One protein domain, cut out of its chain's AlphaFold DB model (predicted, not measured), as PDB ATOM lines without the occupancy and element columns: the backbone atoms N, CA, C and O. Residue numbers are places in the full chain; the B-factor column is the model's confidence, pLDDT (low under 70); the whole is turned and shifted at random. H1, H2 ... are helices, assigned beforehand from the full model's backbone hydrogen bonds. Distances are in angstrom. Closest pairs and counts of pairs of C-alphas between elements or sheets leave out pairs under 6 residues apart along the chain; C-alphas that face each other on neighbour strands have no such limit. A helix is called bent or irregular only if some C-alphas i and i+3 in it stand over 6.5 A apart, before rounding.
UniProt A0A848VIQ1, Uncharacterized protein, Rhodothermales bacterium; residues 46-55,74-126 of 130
ATOM      1  N   SER A  46      47.350 -14.123   7.927       93.25
ATOM      2  CA  SER A  46      48.040 -14.486   9.172       93.25
ATOM      3  C   SER A  46      49.359 -13.743   9.359       93.25
ATOM      4  O   SER A  46      49.699 -13.393  10.488       93.25
ATOM      5  N   ALA A  47      50.106 -13.509   8.277       89.81
ATOM      6  CA  ALA A  47      51.410 -12.861   8.343       89.81
ATOM      7  C   ALA A  47      51.294 -11.333   8.441       89.81
ATOM      8  O   ALA A  47      51.992 -10.716   9.245       89.81
ATOM      9  N   SER A  48      50.398 -10.729   7.655       91.38
ATOM     10  CA  SER A  48      50.320  -9.273   7.491       91.38
ATOM     11  C   SER A  48      49.295  -8.601   8.407       91.38
ATOM     12  O   SER A  48      49.470  -7.438   8.763       91.38
ATOM     13  N   VAL A  49      48.228  -9.302   8.815       95.69
ATOM     14  CA  VAL A  49      47.080  -8.669   9.493       95.69
ATOM     15  C   VAL A  49      46.991  -9.042  10.968       95.69
ATOM     16  O   VAL A  49      46.912  -8.156  11.818       95.69
ATOM     17  N   ILE A  50      47.045 -10.333  11.309       94.81
ATOM     18  CA  ILE A  50      46.861 -10.790  12.701       94.81
ATOM     19  C   ILE A  50      47.795 -10.078  13.703       94.81
ATOM     20  O   ILE A  50      47.298  -9.628  14.743       94.81
ATOM     21  N   PRO A  51      49.109  -9.901  13.439       92.81
ATOM     22  CA  PRO A  51      49.999  -9.220  14.381       92.81
ATOM     23  C   PRO A  51      49.561  -7.778  14.682       92.81
ATOM     24  O   PRO A  51      49.608  -7.335  15.835       92.81
ATOM     25  N   ALA A  52      49.080  -7.070  13.658       93.44
ATOM     26  CA  ALA A  52      48.634  -5.684  13.746       93.44
ATOM     27  C   ALA A  52      47.325  -5.521  14.537       93.44
ATOM     28  O   ALA A  52      47.086  -4.465  15.119       93.44
ATOM     29  N   LEU A  53      46.501  -6.573  14.614       95.56
ATOM     30  CA  LEU A  53      45.205  -6.554  15.301       95.56
ATOM     31  C   LEU A  53      45.240  -7.107  16.733       95.56
ATOM     32  O   LEU A  53      44.200  -7.218  17.384       95.56
ATOM     33  N   SER A  54      46.421  -7.433  17.260       90.00
ATOM     34  CA  SER A  54      46.579  -8.018  18.602       90.00
ATOM     35  C   SER A  54      45.949  -7.184  19.733       90.00
ATOM     36  O   SER A  54      45.479  -7.745  20.721       90.00
ATOM     37  N   GLY A  55      45.881  -5.856  19.582       91.69
ATOM     38  CA  GLY A  55      45.246  -4.951  20.549       91.69
ATOM     39  C   GLY A  55      43.727  -4.779  20.400       91.69
ATOM     40  O   GLY A  55      43.094  -4.212  21.289       91.69
ATOM     41  N   ASP A  74      37.145 -17.301  13.170       95.19
ATOM     42  CA  ASP A  74      36.377 -16.448  12.259       95.19
ATOM     43  C   ASP A  74      37.069 -15.101  11.963       95.19
ATOM     44  O   ASP A  74      36.488 -14.243  11.295       95.19
ATOM     45  N   ALA A  75      38.305 -14.892  12.437       96.06
ATOM     46  CA  ALA A  75      39.010 -13.612  12.347       96.06
ATOM     47  C   ALA A  75      39.105 -13.071  10.913       96.06
ATOM     48  O   ALA A  75      38.910 -11.876  10.704       96.06
ATOM     49  N   PHE A  76      39.350 -13.935   9.923       97.44
ATOM     50  CA  PHE A  76      39.400 -13.521   8.519       97.44
ATOM     51  C   PHE A  76      38.061 -12.928   8.069       97.44
ATOM     52  O   PHE A  76      38.008 -11.799   7.589       97.44
ATOM     53  N   ALA A  77      36.958 -13.648   8.290       97.38
ATOM     54  CA  ALA A  77      35.623 -13.193   7.904       97.38
ATOM     55  C   ALA A  77      35.208 -11.908   8.642       97.38
ATOM     56  O   ALA A  77      34.609 -11.019   8.038       97.38
ATOM     57  N   GLN A  78      35.560 -11.795   9.926       97.62
ATOM     58  CA  GLN A  78      35.336 -10.595  10.735       97.62
ATOM     59  C   GLN A  78      36.118  -9.391  10.196       97.62
ATOM     60  O   GLN A  78      35.583  -8.292  10.130       97.62
ATOM     61  N   VAL A  79      37.374  -9.570   9.782       98.19
ATOM     62  CA  VAL A  79      38.174  -8.486   9.197       98.19
ATOM     63  C   VAL A  79      37.661  -8.104   7.813       98.19
ATOM     64  O   VAL A  79      37.555  -6.919   7.508       98.19
ATOM     65  N   MET A  80      37.272  -9.082   6.997       98.12
ATOM     66  CA  MET A  80      36.746  -8.831   5.655       98.12
ATOM     67  C   MET A  80      35.450  -8.010   5.643       98.12
ATOM     68  O   MET A  80      35.163  -7.385   4.626       98.12
ATOM     69  N   SER A  81      34.687  -7.945   6.746       97.94
ATOM     70  CA  SER A  81      33.529  -7.040   6.836       97.94
ATOM     71  C   SER A  81      33.910  -5.557   6.877       97.94
ATOM     72  O   SER A  81      33.059  -4.712   6.613       97.94
ATOM     73  N   GLU A  82      35.169  -5.243   7.187       98.12
ATOM     74  CA  GLU A  82      35.703  -3.881   7.322       98.12
ATOM     75  C   GLU A  82      36.654  -3.495   6.174       98.12
ATOM     76  O   GLU A  82      37.276  -2.426   6.210       98.12
ATOM     77  N   VAL A  83      36.794  -4.363   5.167       98.50
ATOM     78  CA  VAL A  83      37.696  -4.193   4.022       98.50
ATOM     79  C   VAL A  83      36.922  -3.738   2.788       98.50
ATOM     80  O   VAL A  83      35.924  -4.344   2.399       98.50
ATOM     81  N   ASP A  84      37.432  -2.701   2.128       98.38
ATOM     82  CA  ASP A  84      36.990  -2.258   0.809       98.38
ATOM     83  C   ASP A  84      38.087  -2.552  -0.223       98.38
ATOM     84  O   ASP A  84      39.085  -1.841  -0.323       98.38
ATOM     85  N   LEU A  85      37.892  -3.605  -1.020       97.62
ATOM     86  CA  LEU A  85      38.826  -3.980  -2.090       97.62
ATOM     87  C   LEU A  85      38.825  -2.991  -3.268       97.62
ATOM     88  O   LEU A  85      39.775  -2.962  -4.045       97.62
ATOM     89  N   GLY A  86      37.757  -2.206  -3.436       98.06
ATOM     90  CA  GLY A  86      37.663  -1.177  -4.471       98.06
ATOM     91  C   GLY A  86      38.371   0.120  -4.083       98.06
ATOM     92  O   GLY A  86      38.779   0.878  -4.963       98.06
ATOM     93  N   SER A  87      38.535   0.362  -2.780       98.19
ATOM     94  CA  SER A  87      39.248   1.512  -2.229       98.19
ATOM     95  C   SER A  87      40.036   1.120  -0.966       98.19
ATOM     96  O   SER A  87      39.604   1.437   0.147       98.19
ATOM     97  N   PRO A  88      41.205   0.457  -1.110       98.31
ATOM     98  CA  PRO A  88      41.955  -0.119   0.009       98.31
ATOM     99  C   PRO A  88      42.192   0.840   1.178       98.31
ATOM    100  O   PRO A  88      41.826   0.522   2.308       98.31
ATOM    101  N   GLU A  89      42.694   2.049   0.914       97.81
ATOM    102  CA  GLU A  89      42.952   3.080   1.935       97.81
ATOM    103  C   GLU A  89      41.681   3.569   2.654       97.81
ATOM    104  O   GLU A  89      41.756   4.074   3.774       97.81
ATOM    105  N   SER A  90      40.510   3.426   2.021       98.00
ATOM    106  CA  SER A  90      39.206   3.795   2.592       98.00
ATOM    107  C   SER A  90      38.555   2.668   3.392       98.00
ATOM    108  O   SER A  90      37.476   2.875   3.947       98.00
ATOM    109  N   SER A  91      39.191   1.495   3.475       98.62
ATOM    110  CA  SER A  91      38.715   0.390   4.306       98.62
ATOM    111  C   SER A  91      38.492   0.868   5.738       98.62
ATOM    112  O   SER A  91      39.376   1.488   6.342       98.62
ATOM    113  N   ALA A  92      37.327   0.550   6.302       98.06
ATOM    114  CA  ALA A  92      36.966   0.936   7.662       98.06
ATOM    115  C   ALA A  92      38.020   0.468   8.678       98.06
ATOM    116  O   ALA A  92      38.347   1.215   9.600       98.06
ATOM    117  N   LEU A  93      38.635  -0.697   8.443       97.94
ATOM    118  CA  LEU A  93      39.761  -1.215   9.220       97.94
ATOM    119  C   LEU A  93      40.915  -0.201   9.348       97.94
ATOM    120  O   LEU A  93      41.381   0.081  10.454       97.94
ATOM    121  N   LEU A  94      41.359   0.377   8.225       98.31
ATOM    122  CA  LEU A  94      42.471   1.330   8.175       98.31
ATOM    123  C   LEU A  94      42.053   2.713   8.682       98.31
ATOM    124  O   LEU A  94      42.776   3.340   9.465       98.31
ATOM    125  N   VAL A  95      40.872   3.188   8.276       98.19
ATOM    126  CA  VAL A  95      40.361   4.505   8.674       98.19
ATOM    127  C   VAL A  95      40.121   4.555  10.183       98.19
ATOM    128  O   VAL A  95      40.659   5.430  10.860       98.19
ATOM    129  N   LYS A  96      39.387   3.593  10.750       96.88
ATOM    130  CA  LYS A  96      39.109   3.551  12.192       96.88
ATOM    131  C   LYS A  96      40.360   3.217  12.993       96.88
ATOM    132  O   LYS A  96      40.627   3.882  13.992       96.88
ATOM    133  N   GLY A  97      41.163   2.250  12.541       96.38
ATOM    134  CA  GLY A  97      42.406   1.862  13.211       96.38
ATOM    135  C   GLY A  97      43.386   3.029  13.363       96.38
ATOM    136  O   GLY A  97      44.019   3.176  14.410       96.38
ATOM    137  N   SER A  98      43.450   3.920  12.371       97.06
ATOM    138  CA  SER A  98      44.278   5.132  12.417       97.06
ATOM    139  C   SER A  98      43.681   6.291  13.227       97.06
ATOM    140  O   SER A  98      44.337   7.318  13.412       97.06
ATOM    141  N   GLY A  99      42.485   6.118  13.796       94.12
ATOM    142  CA  GLY A  99      41.765   7.135  14.566       94.12
ATOM    143  C   GLY A  99      40.867   8.041  13.715       94.12
ATOM    144  O   GLY A  99      40.226   8.944  14.257       94.12
ATOM    145  N   GLY A 100      40.785   7.794  12.407       92.75
ATOM    146  CA  GLY A 100      39.814   8.415  11.511       92.75
ATOM    147  C   GLY A 100      38.373   8.061  11.886       92.75
ATOM    148  O   GLY A 100      38.107   7.088  12.595       92.75
ATOM    149  N   ASP A 101      37.429   8.899  11.458       89.88
ATOM    150  CA  ASP A 101      35.987   8.757  11.712       89.88
ATOM    151  C   ASP A 101      35.583   8.531  13.183       89.88
ATOM    152  O   ASP A 101      34.498   8.013  13.457       89.88
ATOM    153  N   GLY A 102      36.438   8.893  14.145       88.69
ATOM    154  CA  GLY A 102      36.148   8.794  15.575       88.69
ATOM    155  C   GLY A 102      36.113   7.359  16.108       88.69
ATOM    156  O   GLY A 102      35.072   6.888  16.566       88.69
ATOM    157  N   HIS A 103      37.251   6.664  16.092       93.81
ATOM    158  CA  HIS A 103      37.410   5.414  16.837       93.81
ATOM    159  C   HIS A 103      37.517   5.702  18.343       93.81
ATOM    160  O   HIS A 103      38.403   6.434  18.782       93.81
ATOM    161  N   GLY A 104      36.608   5.144  19.153       91.12
ATOM    162  CA  GLY A 104      36.521   5.440  20.593       91.12
ATOM    163  C   GLY A 104      37.779   5.083  21.396       91.12
ATOM    164  O   GLY A 104      38.024   5.685  22.438       91.12
ATOM    165  N   GLY A 105      38.597   4.149  20.894       88.62
ATOM    166  CA  GLY A 105      39.908   3.801  21.454       88.62
ATOM    167  C   GLY A 105      41.059   4.714  21.009       88.62
ATOM    168  O   GLY A 105      42.196   4.493  21.413       88.62
ATOM    169  N   GLY A 106      40.786   5.725  20.179       93.69
ATOM    170  CA  GLY A 106      41.800   6.565  19.545       93.69
ATOM    171  C   GLY A 106      42.556   5.844  18.423       93.69
ATOM    172  O   GLY A 106      42.076   4.856  17.865       93.69
ATOM    173  N   THR A 107      43.740   6.354  18.079       95.81
ATOM    174  CA  THR A 107      44.631   5.753  17.075       95.81
ATOM    175  C   THR A 107      45.316   4.512  17.650       95.81
ATOM    176  O   THR A 107      46.056   4.615  18.627       95.81
ATOM    177  N   VAL A 108      45.112   3.358  17.014       94.56
ATOM    178  CA  VAL A 108      45.726   2.065  17.378       94.56
ATOM    179  C   VAL A 108      46.769   1.640  16.339       94.56
ATOM    180  O   VAL A 108      47.832   1.143  16.697       94.56
ATOM    181  N   ILE A 109      46.499   1.902  15.058       95.44
ATOM    182  CA  ILE A 109      47.373   1.604  13.920       95.44
ATOM    183  C   ILE A 109      47.698   2.927  13.223       95.44
ATOM    184  O   ILE A 109      46.942   3.409  12.382       95.44
ATOM    185  N   ALA A 110      48.804   3.567  13.603       96.50
ATOM    186  CA  ALA A 110      49.202   4.840  13.001       96.50
ATOM    187  C   ALA A 110      49.482   4.673  11.497       96.50
ATOM    188  O   ALA A 110      50.137   3.709  11.104       96.50
ATOM    189  N   THR A 111      49.078   5.639  10.668       97.38
ATOM    190  CA  THR A 111      49.300   5.605   9.205       97.38
ATOM    191  C   THR A 111      50.776   5.545   8.807       97.38
ATOM    192  O   THR A 111      51.113   5.084   7.726       97.38
ATOM    193  N   SER A 112      51.677   5.980   9.691       96.75
ATOM    194  CA  SER A 112      53.128   5.902   9.498       96.75
ATOM    195  C   SER A 112      53.756   4.590   9.989       96.75
ATOM    196  O   SER A 112      54.980   4.474   9.993       96.75
ATOM    197  N   SER A 113      52.965   3.650  10.514       96.44
ATOM    198  CA  SER A 113      53.469   2.384  11.058       96.44
ATOM    199  C   SER A 113      53.633   1.328   9.966       96.44
ATOM    200  O   SER A 113      52.909   1.336   8.973       96.44
ATOM    201  N   SER A 114      54.547   0.376  10.178       95.62
ATOM    202  CA  SER A 114      54.660  -0.793   9.299       95.62
ATOM    203  C   SER A 114      53.375  -1.617   9.301       95.62
ATOM    204  O   SER A 114      52.926  -2.016   8.244       95.62
ATOM    205  N   ALA A 115      52.713  -1.759  10.455       95.56
ATOM    206  CA  ALA A 115      51.436  -2.461  10.573       95.56
ATOM    207  C   ALA A 115      50.351  -1.896   9.636       95.56
ATOM    208  O   ALA A 115      49.613  -2.659   9.022       95.56
ATOM    209  N   TYR A 116      50.268  -0.568   9.495       97.50
ATOM    210  CA  TYR A 116      49.366   0.052   8.522       97.50
ATOM    211  C   TYR A 116      49.742  -0.336   7.089       97.50
ATOM    212  O   TYR A 116      48.878  -0.732   6.312       97.50
ATOM    213  N   ALA A 117      51.031  -0.231   6.751       96.94
ATOM    214  CA  ALA A 117      51.537  -0.547   5.420       96.94
ATOM    215  C   ALA A 117      51.343  -2.030   5.057       96.94
ATOM    216  O   ALA A 117      50.956  -2.325   3.932       96.94
ATOM    217  N   ASP A 118      51.544  -2.943   6.007       95.88
ATOM    218  CA  ASP A 118      51.386  -4.386   5.814       95.88
ATOM    219  C   ASP A 118      49.916  -4.753   5.565       95.88
ATOM    220  O   ASP A 118      49.612  -5.511   4.643       95.88
ATOM    221  N   ILE A 119      48.985  -4.170   6.332       97.56
ATOM    222  CA  ILE A 119      47.544  -4.351   6.103       97.56
ATOM    223  C   ILE A 119      47.144  -3.762   4.748       97.56
ATOM    224  O   ILE A 119      46.430  -4.420   3.995       97.56
ATOM    225  N   LEU A 120      47.591  -2.544   4.421       98.19
ATOM    226  CA  LEU A 120      47.271  -1.910   3.142       98.19
ATOM    227  C   LEU A 120      47.761  -2.767   1.968       98.19
ATOM    228  O   LEU A 120      46.970  -3.074   1.082       98.19
ATOM    229  N   ALA A 121      49.013  -3.230   2.013       96.69
ATOM    230  CA  ALA A 121      49.579  -4.104   0.991       96.69
ATOM    231  C   ALA A 121      48.801  -5.426   0.862       96.69
ATOM    232  O   ALA A 121      48.584  -5.913  -0.245       96.69
ATOM    233  N   TRP A 122      48.333  -5.995   1.978       97.31
ATOM    234  CA  TRP A 122      47.478  -7.183   1.963       97.31
ATOM    235  C   TRP A 122      46.113  -6.934   1.316       97.31
ATOM    236  O   TRP A 122      45.673  -7.748   0.502       97.31
ATOM    237  N   ILE A 123      45.465  -5.801   1.602       98.12
ATOM    238  CA  ILE A 123      44.200  -5.425   0.954       98.12
ATOM    239  C   ILE A 123      44.419  -5.200  -0.549       98.12
ATOM    240  O   ILE A 123      43.666  -5.731  -1.364       98.12
ATOM    241  N   GLU A 124      45.474  -4.472  -0.928       97.06
ATOM    242  CA  GLU A 124      45.850  -4.211  -2.326       97.06
ATOM    243  C   GLU A 124      46.176  -5.495  -3.104       97.06
ATOM    244  O   GLU A 124      45.882  -5.592  -4.296       97.06
ATOM    245  N   ALA A 125      46.723  -6.510  -2.430       95.25
ATOM    246  CA  ALA A 125      46.967  -7.838  -2.993       95.25
ATOM    247  C   ALA A 125      45.694  -8.700  -3.134       95.25
ATOM    248  O   ALA A 125      45.772  -9.843  -3.587       95.25
ATOM    249  N   GLY A 126      44.522  -8.170  -2.772       95.62
ATOM    250  CA  GLY A 126      43.236  -8.858  -2.877       95.62
ATOM    251  C   GLY A 126      42.784  -9.551  -1.594       95.62
ATOM    252  O   GLY A 126      41.914 -10.416  -1.666       95.62
TER     253      GLY A 126
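Overview. This is residues 46 to 55 and 74 to 126 of the 130 residues of an uncharacterized protein of Rhodothermales bacterium (UniProt A0A848VIQ1). Four short helices and their loops form a small rounded body, with the helix centres at the corners of a four-sided figure. H1 crosses the longest helix, H4, H3 runs alongside H4 in the opposite direction, and H2 sits at the corner opposite H4, while residues 98 to 113 make a wide loop from the end of H3 to the beginning of H4. The printed part has 63 residues, with the named helices H1, H2, H3 and H4 in that order along the chain and no named strand. The class is all helix, though the helices hold 31 of the 63 residues, under half. The whole is compact, with a radius of gyration of the C-alphas of 10.6 A and spans of 26 by 24 by 23 A.

Along the chain. H1, residues 46 to 53, begins at C-alpha 46, (48.040, -14.486, 9.172), and is 10.4 A long from first to last C-alpha. It is irregular, but only just: C-alphas 48 and 51 are 6.9 A apart. After the cut, H2, residues 75 to 80, is 8.5 A long. H3, residues 92 to 97, is 7.8 A long and begins at C-alpha 92, (36.966, 0.936, 7.662). H4, residues 114 to 124, is 15.0 A long and ends at C-alpha 124, (45.850, -4.211, -2.326).

Arrangement. H1 touches H4, with 12 pairs of C-alphas within 8 A, the closest being those of Ser 48 and Asp 118, 5.3 A apart. They run opposite ways at a steep tilt of 54 degrees. H1 and H2 are near each other, with 10 pairs of C-alphas within 10 A, the closest 8.4 A apart. H2 and H3 are close but not clearly touching; their closest C-alphas, those of Val 79 and Leu 93, are 7.4 A apart. These two run opposite ways at a steep tilt of 67 degrees, only just short of about perpendicular. H3 and H4 only just touch, with 3 pairs of C-alphas within 8 A, the closest being those of Leu 94 and Tyr 116, 7.0 A apart. They form a helical hairpin, running opposite ways at a shallow tilt of 3 degrees. H1 and H3 are apart, and so are H2 and H4. In H2, H3 and H4 every O i to N i+4 pair is within hydrogen-bond range; in H1 it is 1 of 4, beside 2 of 5 O i to N i+3 pairs.

Size, cuts and confidence. The two C-alphas farthest apart, those of Gly 104 and Ala 125, are 29.0 A apart. Residues 56 to 73 are not printed, and C-alphas 55 and 74 are 16.7 A apart across this cut, which lies in the link from H1 to H2. The links from H2 to H3, 11 residues, and from H3 to H4, 16 residues, are long. The mean pLDDT of the printed part is 95.8, and no printed residue is under 70.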